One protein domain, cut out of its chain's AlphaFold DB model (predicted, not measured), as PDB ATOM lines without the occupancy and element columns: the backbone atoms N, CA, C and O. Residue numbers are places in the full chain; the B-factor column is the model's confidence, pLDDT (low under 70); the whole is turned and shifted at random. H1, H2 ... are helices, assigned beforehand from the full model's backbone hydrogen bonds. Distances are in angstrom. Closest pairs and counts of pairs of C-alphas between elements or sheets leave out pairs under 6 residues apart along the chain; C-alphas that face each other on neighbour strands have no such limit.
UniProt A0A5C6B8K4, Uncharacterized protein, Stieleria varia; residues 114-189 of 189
ATOM      1  N   ARG A 114     -34.997  21.522 -22.680       87.38
ATOM      2  CA  ARG A 114     -34.478  22.891 -22.868       87.38
ATOM      3  C   ARG A 114     -34.855  23.516 -24.211       87.38
ATOM      4  O   ARG A 114     -34.360  24.593 -24.535       87.38
ATOM      5  N   GLU A 115     -35.656  22.815 -25.006       85.12
ATOM      6  CA  GLU A 115     -36.153  23.317 -26.283       85.12
ATOM      7  C   GLU A 115     -37.340  24.260 -26.056       85.12
ATOM      8  O   GLU A 115     -38.253  23.933 -25.303       85.12
ATOM      9  N   HIS A 116     -37.307  25.433 -26.688       81.94
ATOM     10  CA  HIS A 116     -38.338  26.481 -26.566       81.94
ATOM     11  C   HIS A 116     -39.229  26.560 -27.814       81.94
ATOM     12  O   HIS A 116     -40.026  27.476 -27.964       81.94
ATOM     13  N   ASN A 117     -39.029  25.629 -28.740       80.75
ATOM     14  CA  ASN A 117     -39.616  25.610 -30.065       80.75
ATOM     15  C   ASN A 117     -40.398  24.300 -30.229       80.75
ATOM     16  O   ASN A 117     -39.902  23.241 -29.832       80.75
ATOM     17  N   HIS A 118     -41.614  24.377 -30.773       82.00
ATOM     18  CA  HIS A 118     -42.558  23.259 -30.789       82.00
ATOM     19  C   HIS A 118     -42.060  22.073 -31.624       82.00
ATOM     20  O   HIS A 118     -42.191  20.926 -31.181       82.00
ATOM     21  N   LEU A 119     -41.409  22.327 -32.766       80.94
ATOM     22  CA  LEU A 119     -40.805  21.269 -33.576       80.94
ATOM     23  C   LEU A 119     -39.690  20.539 -32.822       80.94
ATOM     24  O   LEU A 119     -39.631  19.308 -32.813       80.94
ATOM     25  N   LEU A 120     -38.824  21.283 -32.135       81.75
ATOM     26  CA  LEU A 120     -37.689  20.709 -31.403       81.75
ATOM     27  C   LEU A 120     -38.098  19.973 -30.141       81.75
ATOM     28  O   LEU A 120     -37.569  18.899 -29.853       81.75
ATOM     29  N   ALA A 121     -39.059  20.527 -29.410       85.00
ATOM     30  CA  ALA A 121     -39.681  19.865 -28.277       85.00
ATOM     31  C   ALA A 121     -40.279  18.516 -28.701       85.00
ATOM     32  O   ALA A 121     -40.083  17.504 -28.028       85.00
ATOM     33  N   THR A 122     -40.931  18.482 -29.865       86.12
ATOM     34  CA  THR A 122     -41.527  17.257 -30.398       86.12
ATOM     35  C   THR A 122     -40.478  16.234 -30.808       86.12
ATOM     36  O   THR A 122     -40.595  15.071 -30.425       86.12
ATOM     37  N   HIS A 123     -39.401  16.646 -31.481       86.81
ATOM     38  CA  HIS A 123     -38.278  15.744 -31.752       86.81
ATOM     39  C   HIS A 123     -37.723  15.138 -30.454       86.81
ATOM     40  O   HIS A 123     -37.485  13.932 -30.383       86.81
ATOM     41  N   VAL A 124     -37.545  15.941 -29.397       89.12
ATOM     42  CA  VAL A 124     -37.105  15.437 -28.086       89.12
ATOM     43  C   VAL A 124     -38.115  14.447 -27.503       89.12
ATOM     44  O   VAL A 124     -37.704  13.413 -26.985       89.12
ATOM     45  N   ALA A 125     -39.416  14.716 -27.613       89.19
ATOM     46  CA  ALA A 125     -40.459  13.809 -27.135       89.19
ATOM     47  C   ALA A 125     -40.458  12.460 -27.880       89.19
ATOM     48  O   ALA A 125     -40.689  11.420 -27.263       89.19
ATOM     49  N   LEU A 126     -40.171  12.463 -29.186       89.12
ATOM     50  CA  LEU A 126     -40.185  11.261 -30.027       89.12
ATOM     51  C   LEU A 126     -38.874  10.458 -29.981       89.12
ATOM     52  O   LEU A 126     -38.901   9.236 -30.128       89.12
ATOM     53  N   THR A 127     -37.731  11.113 -29.772       89.56
ATOM     54  CA  THR A 127     -36.395  10.482 -29.866       89.56
ATOM     55  C   THR A 127     -35.654  10.408 -28.527       89.56
ATOM     56  O   THR A 127     -34.652   9.706 -28.394       89.56
ATOM     57  N   GLY A 128     -36.096  11.168 -27.521       90.12
ATOM     58  CA  GLY A 128     -35.375  11.355 -26.261       90.12
ATOM     59  C   GLY A 128     -34.073  12.155 -26.398       90.12
ATOM     60  O   GLY A 128     -33.278  12.202 -25.457       90.12
ATOM     61  N   ARG A 129     -33.811  12.765 -27.563       87.81
ATOM     62  CA  ARG A 129     -32.570  13.487 -27.864       87.81
ATOM     63  C   ARG A 129     -32.865  14.862 -28.465       87.81
ATOM     64  O   ARG A 129     -33.805  15.006 -29.243       87.81
ATOM     65  N   PRO A 130     -32.063  15.890 -28.140       84.25
ATOM     66  CA  PRO A 130     -32.105  17.132 -28.895       84.25
ATOM     67  C   PRO A 130     -31.633  16.875 -30.329       84.25
ATOM     68  O   PRO A 130     -30.762  16.033 -30.567       84.25
ATOM     69  N   THR A 131     -32.190  17.620 -31.278       76.38
ATOM     70  CA  THR A 131     -31.720  17.616 -32.664       76.38
ATOM     71  C   THR A 131     -30.236  18.020 -32.717       76.38
ATOM     72  O   THR A 131     -29.848  18.988 -32.056       76.38
ATOM     73  N   PRO A 132     -29.390  17.315 -33.491       72.31
ATOM     74  CA  PRO A 132     -27.956  17.613 -33.575       72.31
ATOM     75  C   PRO A 132     -27.625  18.865 -34.404       72.31
ATOM     76  O   PRO A 132     -26.496  19.349 -34.363       72.31
ATOM     77  N   VAL A 133     -28.591  19.394 -35.158       65.81
ATOM     78  CA  VAL A 133     -28.431  20.570 -36.023       65.81
ATOM     79  C   VAL A 133     -28.582  21.870 -35.200       65.81
ATOM     80  O   VAL A 133     -29.476  21.936 -34.346       65.81
ATOM     81  N   PRO A 134     -27.725  22.901 -35.395       56.81
ATOM     82  CA  PRO A 134     -27.580  24.023 -34.459       56.81
ATOM     83  C   PRO A 134     -28.854  24.849 -34.220       56.81
ATOM     84  O   PRO A 134     -29.760  24.914 -35.045       56.81
ATOM     85  N   ARG A 135     -28.920  25.488 -33.049       58.94
ATOM     86  CA  ARG A 135     -30.054  26.268 -32.512       58.94
ATOM     87  C   ARG A 135     -30.228  27.629 -33.233       58.94
ATOM     88  O   ARG A 135     -29.256  28.363 -33.347       58.94
ATOM     89  N   GLY A 136     -31.461  27.946 -33.672       55.31
ATOM     90  CA  GLY A 136     -31.909  29.136 -34.453       55.31
ATOM     91  C   GLY A 136     -32.781  28.732 -35.673       55.31
ATOM     92  O   GLY A 136     -32.681  27.576 -36.075       55.31
ATOM     93  N   GLY A 137     -33.671  29.526 -36.297       54.19
ATOM     94  CA  GLY A 137     -34.343  30.795 -35.945       54.19
ATOM     95  C   GLY A 137     -35.848  30.818 -36.325       54.19
ATOM     96  O   GLY A 137     -36.530  31.796 -36.044       54.19
ATOM     97  N   SER A 138     -36.391  29.736 -36.889       58.34
ATOM     98  CA  SER A 138     -37.830  29.511 -37.056       58.34
ATOM     99  C   SER A 138     -38.115  28.012 -37.193       58.34
ATOM    100  O   SER A 138     -37.202  27.233 -37.491       58.34
ATOM    101  N   ASP A 139     -39.370  27.612 -36.992       59.94
ATOM    102  CA  ASP A 139     -39.851  26.259 -37.302       59.94
ATOM    103  C   ASP A 139     -39.598  25.889 -38.780       59.94
ATOM    104  O   ASP A 139     -39.333  24.739 -39.122       59.94
ATOM    105  N   LEU A 140     -39.569  26.897 -39.659       56.16
ATOM    106  CA  LEU A 140     -39.482  26.706 -41.101       56.16
ATOM    107  C   LEU A 140     -38.094  26.308 -41.620       56.16
ATOM    108  O   LEU A 140     -37.973  25.774 -42.721       56.16
ATOM    109  N   ASP A 141     -37.046  26.531 -40.827       56.22
ATOM    110  CA  ASP A 141     -35.663  26.259 -41.234       56.22
ATOM    111  C   ASP A 141     -35.234  24.807 -40.963       56.22
ATOM    112  O   ASP A 141     -34.075  24.439 -41.176       56.22
ATOM    113  N   ARG A 142     -36.144  23.972 -40.441       67.12
ATOM    114  CA  ARG A 142     -35.824  22.628 -39.948       67.12
ATOM    115  C   ARG A 142     -36.614  21.566 -40.685       67.12
ATOM    116  O   ARG A 142     -37.750  21.249 -40.352       67.12
ATOM    117  N   VAL A 143     -35.953  21.000 -41.682       64.44
ATOM    118  CA  VAL A 143     -36.437  19.867 -42.470       64.44
ATOM    119  C   VAL A 143     -35.857  18.580 -41.891       64.44
ATOM    120  O   VAL A 143     -34.731  18.587 -41.397       64.44
ATOM    121  N   GLU A 144     -36.613  17.487 -41.975       68.75
ATOM    122  CA  GLU A 144     -36.148  16.149 -41.613       68.75
ATOM    123  C   GLU A 144     -34.802  15.813 -42.281       68.75
ATOM    124  O   GLU A 144     -34.625  15.987 -43.491       68.75
ATOM    125  N   THR A 145     -33.832  15.328 -41.500       72.38
ATOM    126  CA  THR A 145     -32.505  14.952 -42.018       72.38
ATOM    127  C   THR A 145     -32.067  13.555 -41.589       72.38
ATOM    128  O   THR A 145     -32.429  13.054 -40.529       72.38
ATOM    129  N   ARG A 146     -31.159  12.951 -42.369       77.44
ATOM    130  CA  ARG A 146     -30.514  11.662 -42.038       77.44
ATOM    131  C   ARG A 146     -29.647  11.692 -40.774       77.44
ATOM    132  O   ARG A 146     -29.207  10.641 -40.326       77.44
ATOM    133  N   ASN A 147     -29.363  12.876 -40.238       77.38
ATOM    134  CA  ASN A 147     -28.550  13.034 -39.035       77.38
ATOM    135  C   ASN A 147     -29.391  12.960 -37.752       77.38
ATOM    136  O   ASN A 147     -28.839  13.096 -36.665       77.38
ATOM    137  N   GLU A 148     -30.708  12.795 -37.857       78.81
ATOM    138  CA  GLU A 148     -31.598  12.722 -36.702       78.81
ATOM    139  C   GLU A 148     -31.436  11.428 -35.912       78.81
ATOM    140  O   GLU A 148     -31.081  10.375 -36.439       78.81
ATOM    141  N   PHE A 149     -31.720  11.516 -34.613       85.44
ATOM    142  CA  PHE A 149     -31.765  10.329 -33.771       85.44
ATOM    143  C   PHE A 149     -33.007   9.502 -34.106       85.44
ATOM    144  O   PHE A 149     -34.057  10.092 -34.370       85.44
ATOM    145  N   PRO A 150     -32.922   8.161 -34.049       88.50
ATOM    146  CA  PRO A 150     -34.066   7.301 -34.301       88.50
ATOM    147  C   PRO A 150     -35.192   7.586 -33.306       88.50
ATOM    148  O   PRO A 150     -34.951   7.852 -32.123       88.50
ATOM    149  N   ASN A 151     -36.429   7.512 -33.787       89.19
ATOM    150  CA  ASN A 151     -37.603   7.611 -32.928       89.19
ATOM    151  C   ASN A 151     -37.731   6.369 -32.020       89.19
ATOM    152  O   ASN A 151     -37.065   5.347 -32.221       89.19
ATOM    153  N   TYR A 152     -38.608   6.437 -31.017       89.12
ATOM    154  CA  TYR A 152     -38.813   5.339 -30.065       89.12
ATOM    155  C   TYR A 152     -39.181   3.993 -30.722       89.12
ATOM    156  O   TYR A 152     -38.822   2.945 -30.185       89.12
ATOM    157  N   ALA A 153     -39.881   3.994 -31.861       89.31
ATOM    158  CA  ALA A 153     -40.279   2.778 -32.566       89.31
ATOM    159  C   ALA A 153     -39.104   2.151 -33.326       89.31
ATOM    160  O   ALA A 153     -38.901   0.942 -33.233       89.31
ATOM    161  N   SER A 154     -38.296   2.963 -34.008       88.94
ATOM    162  CA  SER A 154     -37.066   2.523 -34.676       88.94
ATOM    163  C   SER A 154     -36.033   2.017 -33.671       88.94
ATOM    164  O   SER A 154     -35.441   0.954 -33.848       88.94
ATOM    165  N   ALA A 155     -35.871   2.723 -32.547       90.25
ATOM    166  CA  ALA A 155     -35.014   2.275 -31.454       90.25
ATOM    167  C   ALA A 155     -35.494   0.934 -30.868       90.25
ATOM    168  O   ALA A 155     -34.676   0.064 -30.560       90.25
ATOM    169  N   LEU A 156     -36.813   0.741 -30.735       89.19
ATOM    170  CA  LEU A 156     -37.389  -0.531 -30.303       89.19
ATOM    171  C   LEU A 156     -37.112  -1.651 -31.312       89.19
ATOM    172  O   LEU A 156     -36.780  -2.755 -30.883       89.19
ATOM    173  N   ASP A 157     -37.217  -1.370 -32.610       90.25
ATOM    174  CA  ASP A 157     -36.923  -2.337 -33.670       90.25
ATOM    175  C   ASP A 157     -35.456  -2.776 -33.644       90.25
ATOM    176  O   ASP A 157     -35.162  -3.967 -33.684       90.25
ATOM    177  N   PHE A 158     -34.534  -1.831 -33.457       89.88
ATOM    178  CA  PHE A 158     -33.108  -2.128 -33.337       89.88
ATOM    179  C   PHE A 158     -32.780  -2.966 -32.090       89.88
ATOM    180  O   PHE A 158     -32.045  -3.949 -32.166       89.88
ATOM    181  N   ILE A 159     -33.328  -2.594 -30.927       91.00
ATOM    182  CA  ILE A 159     -33.073  -3.295 -29.655       91.00
ATOM    183  C   ILE A 159     -33.758  -4.665 -29.637       91.00
ATOM    184  O   ILE A 159     -33.273  -5.608 -29.003       91.00
ATOM    185  N   ARG A 160     -34.914  -4.782 -30.291       88.25
ATOM    186  CA  ARG A 160     -35.730  -5.990 -30.292       88.25
ATOM    187  C   ARG A 160     -36.393  -6.210 -31.658       88.25
ATOM    188  O   ARG A 160     -37.608  -6.015 -31.771       88.25
ATOM    189  N   PRO A 161     -35.624  -6.710 -32.643       88.50
ATOM    190  CA  PRO A 161     -36.131  -6.950 -33.985       88.50
ATOM    191  C   PRO A 161     -37.317  -7.907 -33.970       88.50
ATOM    192  O   PRO A 161     -37.330  -8.907 -33.238       88.50
ATOM    193  N   ARG A 162     -38.322  -7.604 -34.787       86.19
ATOM    194  CA  ARG A 162     -39.490  -8.466 -34.977       86.19
ATOM    195  C   ARG A 162     -39.279  -9.398 -36.166       86.19
ATOM    196  O   ARG A 162     -38.703  -9.014 -37.175       86.19
ATOM    197  N   SER A 163     -39.782 -10.626 -36.059       89.00
ATOM    198  CA  SER A 163     -39.719 -11.643 -37.122       89.00
ATOM    199  C   SER A 163     -41.098 -12.050 -37.648       89.00
ATOM    200  O   SER A 163     -41.216 -13.018 -38.389       89.00
ATOM    201  N   ASP A 164     -42.154 -11.355 -37.223       91.06
ATOM    202  CA  ASP A 164     -43.552 -11.690 -37.511       91.06
ATOM    203  C   ASP A 164     -44.168 -10.848 -38.640       91.06
ATOM    204  O   ASP A 164     -45.376 -10.891 -38.852       91.06
ATOM    205  N   GLY A 165     -43.347 -10.082 -39.366       86.38
ATOM    206  CA  GLY A 165     -43.777  -9.259 -40.500       86.38
ATOM    207  C   GLY A 165     -44.536  -7.984 -40.121       86.38
ATOM    208  O   GLY A 165     -44.957  -7.252 -41.012       86.38
ATOM    209  N   MET A 166     -44.702  -7.692 -38.825       88.50
ATOM    210  CA  MET A 166     -45.349  -6.467 -38.350       88.50
ATOM    211  C   MET A 166     -44.314  -5.390 -37.999       88.50
ATOM    212  O   MET A 166     -43.310  -5.720 -37.363       88.50
ATOM    213  N   PRO A 167     -44.562  -4.106 -38.328       86.56
ATOM    214  CA  PRO A 167     -43.671  -3.019 -37.941       86.56
ATOM    215  C   PRO A 167     -43.643  -2.830 -36.417       86.56
ATOM    216  O   PRO A 167     -44.634  -3.066 -35.720       86.56
ATOM    217  N   SER A 168     -42.511  -2.351 -35.900       86.31
ATOM    218  CA  SER A 168     -42.334  -2.037 -34.474       86.31
ATOM    219  C   SER A 168     -43.067  -0.762 -34.025       86.31
ATOM    220  O   SER A 168     -43.283  -0.575 -32.827       86.31
ATOM    221  N   GLY A 169     -43.525   0.071 -34.966       86.25
ATOM    222  CA  GLY A 169     -44.432   1.189 -34.711       86.25
ATOM    223  C   GLY A 169     -45.028   1.767 -35.994       86.25
ATOM    224  O   GLY A 169     -44.502   1.554 -37.085       86.25
ATOM    225  N   VAL A 170     -46.150   2.473 -35.852       84.88
ATOM    226  CA  VAL A 170     -46.859   3.167 -36.935       84.88
ATOM    227  C   VAL A 170     -47.392   4.504 -36.418       84.88
ATOM    228  O   VAL A 170     -47.878   4.573 -35.288       84.88
ATOM    229  N   SER A 171     -47.331   5.546 -37.247       81.44
ATOM    230  CA  SER A 171     -47.954   6.848 -36.977       81.44
ATOM    231  C   SER A 171     -49.280   6.938 -37.729       81.44
ATOM    232  O   SER A 171     -49.318   6.687 -38.931       81.44
ATOM    233  N   LEU A 172     -50.371   7.261 -37.028       82.38
ATOM    234  CA  LEU A 172     -51.732   7.314 -37.577       82.38
ATOM    235  C   LEU A 172     -52.492   8.547 -37.046       82.38
ATOM    236  O   LEU A 172     -52.258   8.939 -35.903       82.38
ATOM    237  N   PRO A 173     -53.463   9.105 -37.798       78.69
ATOM    238  CA  PRO A 173     -53.747   8.826 -39.210       78.69
ATOM    239  C   PRO A 173     -52.834   9.608 -40.167       78.69
ATOM    240  O   PRO A 173     -52.654   9.186 -41.303       78.69
ATOM    241  N   ASN A 174     -52.263  10.723 -39.703       79.81
ATOM    242  CA  ASN A 174     -51.458  11.647 -40.493       79.81
ATOM    243  C   ASN A 174     -50.103  11.878 -39.823       79.81
ATOM    244  O   ASN A 174     -49.953  11.692 -38.614       79.81
ATOM    245  N   TYR A 175     -49.140  12.335 -40.614       79.56
ATOM    246  CA  TYR A 175     -47.866  12.829 -40.108       79.56
ATOM    247  C   TYR A 175     -48.049  14.162 -39.377       79.56
ATOM    248  O   TYR A 175     -48.953  14.939 -39.693       79.56
ATOM    249  N   LEU A 176     -47.176  14.437 -38.409       78.38
ATOM    250  CA  LEU A 176     -47.058  15.754 -37.797       78.38
ATOM    251  C   LEU A 176     -46.434  16.686 -38.840       78.38
ATOM    252  O   LEU A 176     -45.311  16.461 -39.299       78.38
ATOM    253  N   ILE A 177     -47.196  17.692 -39.251       78.06
ATOM    254  CA  ILE A 177     -46.803  18.657 -40.275       78.06
ATOM    255  C   ILE A 177     -47.119  20.077 -39.804       78.06
ATOM    256  O   ILE A 177     -48.083  20.294 -39.072       78.06
ATOM    257  N   GLU A 178     -46.326  21.047 -40.249       72.94
ATOM    258  CA  GLU A 178     -46.602  22.478 -40.119       72.94
ATOM    259  C   GLU A 178     -46.471  23.125 -41.499       72.94
ATOM    260  O   GLU A 178     -45.383  23.222 -42.069       72.94
ATOM    261  N   GLY A 179     -47.609  23.509 -42.081       74.88
ATOM    262  CA  GLY A 179     -47.661  23.962 -43.470       74.88
ATOM    263  C   GLY A 179     -47.066  22.912 -44.426       74.88
ATOM    264  O   GLY A 179     -47.530  21.771 -44.423       74.88
ATOM    265  N   PRO A 180     -46.061  23.262 -45.254       71.00
ATOM    266  CA  PRO A 180     -45.419  22.321 -46.171       71.00
ATOM    267  C   PRO A 180     -44.358  21.416 -45.511       71.00
ATOM    268  O   PRO A 180     -43.767  20.590 -46.207       71.00
ATOM    269  N   LEU A 181     -44.070  21.568 -44.213       71.75
ATOM    270  CA  LEU A 181     -42.958  20.890 -43.544       71.75
ATOM    271  C   LEU A 181     -43.414  19.695 -42.719       71.75
ATOM    272  O   LEU A 181     -44.368  19.780 -41.949       71.75
ATOM    273  N   THR A 182     -42.679  18.591 -42.842       77.56
ATOM    274  CA  THR A 182     -42.840  17.412 -41.982       77.56
ATOM    275  C   THR A 182     -41.957  17.564 -40.755       77.56
ATOM    276  O   THR A 182     -40.790  17.939 -40.875       77.56
ATOM    277  N   TRP A 183     -42.511  17.298 -39.573       78.25
ATOM    278  CA  TRP A 183     -41.777  17.488 -38.326       78.25
ATOM    279  C   TRP A 183     -40.674  16.432 -38.171       78.25
ATOM    280  O   TRP A 183     -40.922  15.256 -38.459       78.25
ATOM    281  N   PRO A 184     -39.491  16.818 -37.665       78.19
ATOM    282  CA  PRO A 184     -38.368  15.906 -37.478       78.19
ATOM    283  C   PRO A 184     -38.632  14.873 -36.370       78.19
ATOM    284  O   PRO A 184     -39.439  15.086 -35.459       78.19
ATOM    285  N   GLY A 185     -37.916  13.750 -36.418       78.88
ATOM    286  CA  GLY A 185     -38.009  12.665 -35.437       78.88
ATOM    287  C   GLY A 185     -39.196  11.718 -35.636       78.88
ATOM    288  O   GLY A 185     -39.469  10.900 -34.759       78.88
ATOM    289  N   GLN A 186     -39.911  11.813 -36.760       79.69
ATOM    290  CA  GLN A 186     -41.033  10.924 -37.081       79.69
ATOM    291  C   GLN A 186     -40.626   9.720 -37.926       79.69
ATOM    292  O   GLN A 186     -41.158   8.633 -37.697       79.69
ATOM    293  N   HIS A 187     -39.680   9.875 -38.858       74.56
ATOM    294  CA  HIS A 187     -39.264   8.802 -39.769       74.56
ATOM    295  C   HIS A 187     -37.797   8.407 -39.621       74.56
ATOM    296  O   HIS A 187     -37.295   7.610 -40.411       74.56
ATOM    297  N   SER A 188     -37.111   8.906 -38.590       61.53
ATOM    298  CA  SER A 188     -35.744   8.502 -38.292       61.53
ATOM    299  C   SER A 188     -35.700   7.018 -37.891       61.53
ATOM    300  O   SER A 188     -36.155   6.612 -36.815       61.53
ATOM    301  N   SER A 189     -35.186   6.201 -38.811       55.44
ATOM    302  CA  SER A 189     -34.901   4.768 -38.669       55.44
ATOM    303  C   SER A 189     -33.412   4.517 -38.524       55.44
ATOM    304  O   SER A 189     -32.680   5.032 -39.402       55.44
TER     305      SER A 189
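Overview. This is residues 114 to 189 of the 189 residues of an uncharacterized protein of Stieleria varia (UniProt A0A5C6B8K4). With little regular structure, the model is mostly loop, and two short helices, H1 and H2, follow each other along its long axis, nearly end to end. Two long loops, residues 128 to 151 and 160 to 189, make most of the rest, and residues 161 to 166 stick out. The printed part has 76 residues, 18 of them in two named helices, H1 then H2, with no named strand: all helix, compact with a radius of gyration of the C-alphas of 13.2 A, yet elongated, 43 by 24 by 19 A.

Arrangement. Look first at H1, residues 118 to 127, then at H2, residues 152 to 159. They are close but not clearly touching; their closest C-alphas, of Thr 127 and Tyr 152, are 5.7 A apart. They run the same way at a shallow tilt of 26 degrees. In both, every O i to N i+4 pair is within hydrogen-bond range.

Along the chain. Find C-alpha 118 at (-42.558, 23.259, -30.789); from there H1 runs 14.2 A. H2 runs 10.4 A to C-alpha 159 at (-33.073, -3.295, -29.655).

Size, cuts and confidence. The C-alphas farthest apart, of Gly 137 and Asp 164, are 43.5 A apart. The link from H1 to H2 is long, 24 residues. Residues 177 to 178 pair antiparallel with 181 to 182. The printed part has no cut; pLDDT is under 70 at residues 133 to 144 and 188 to 189.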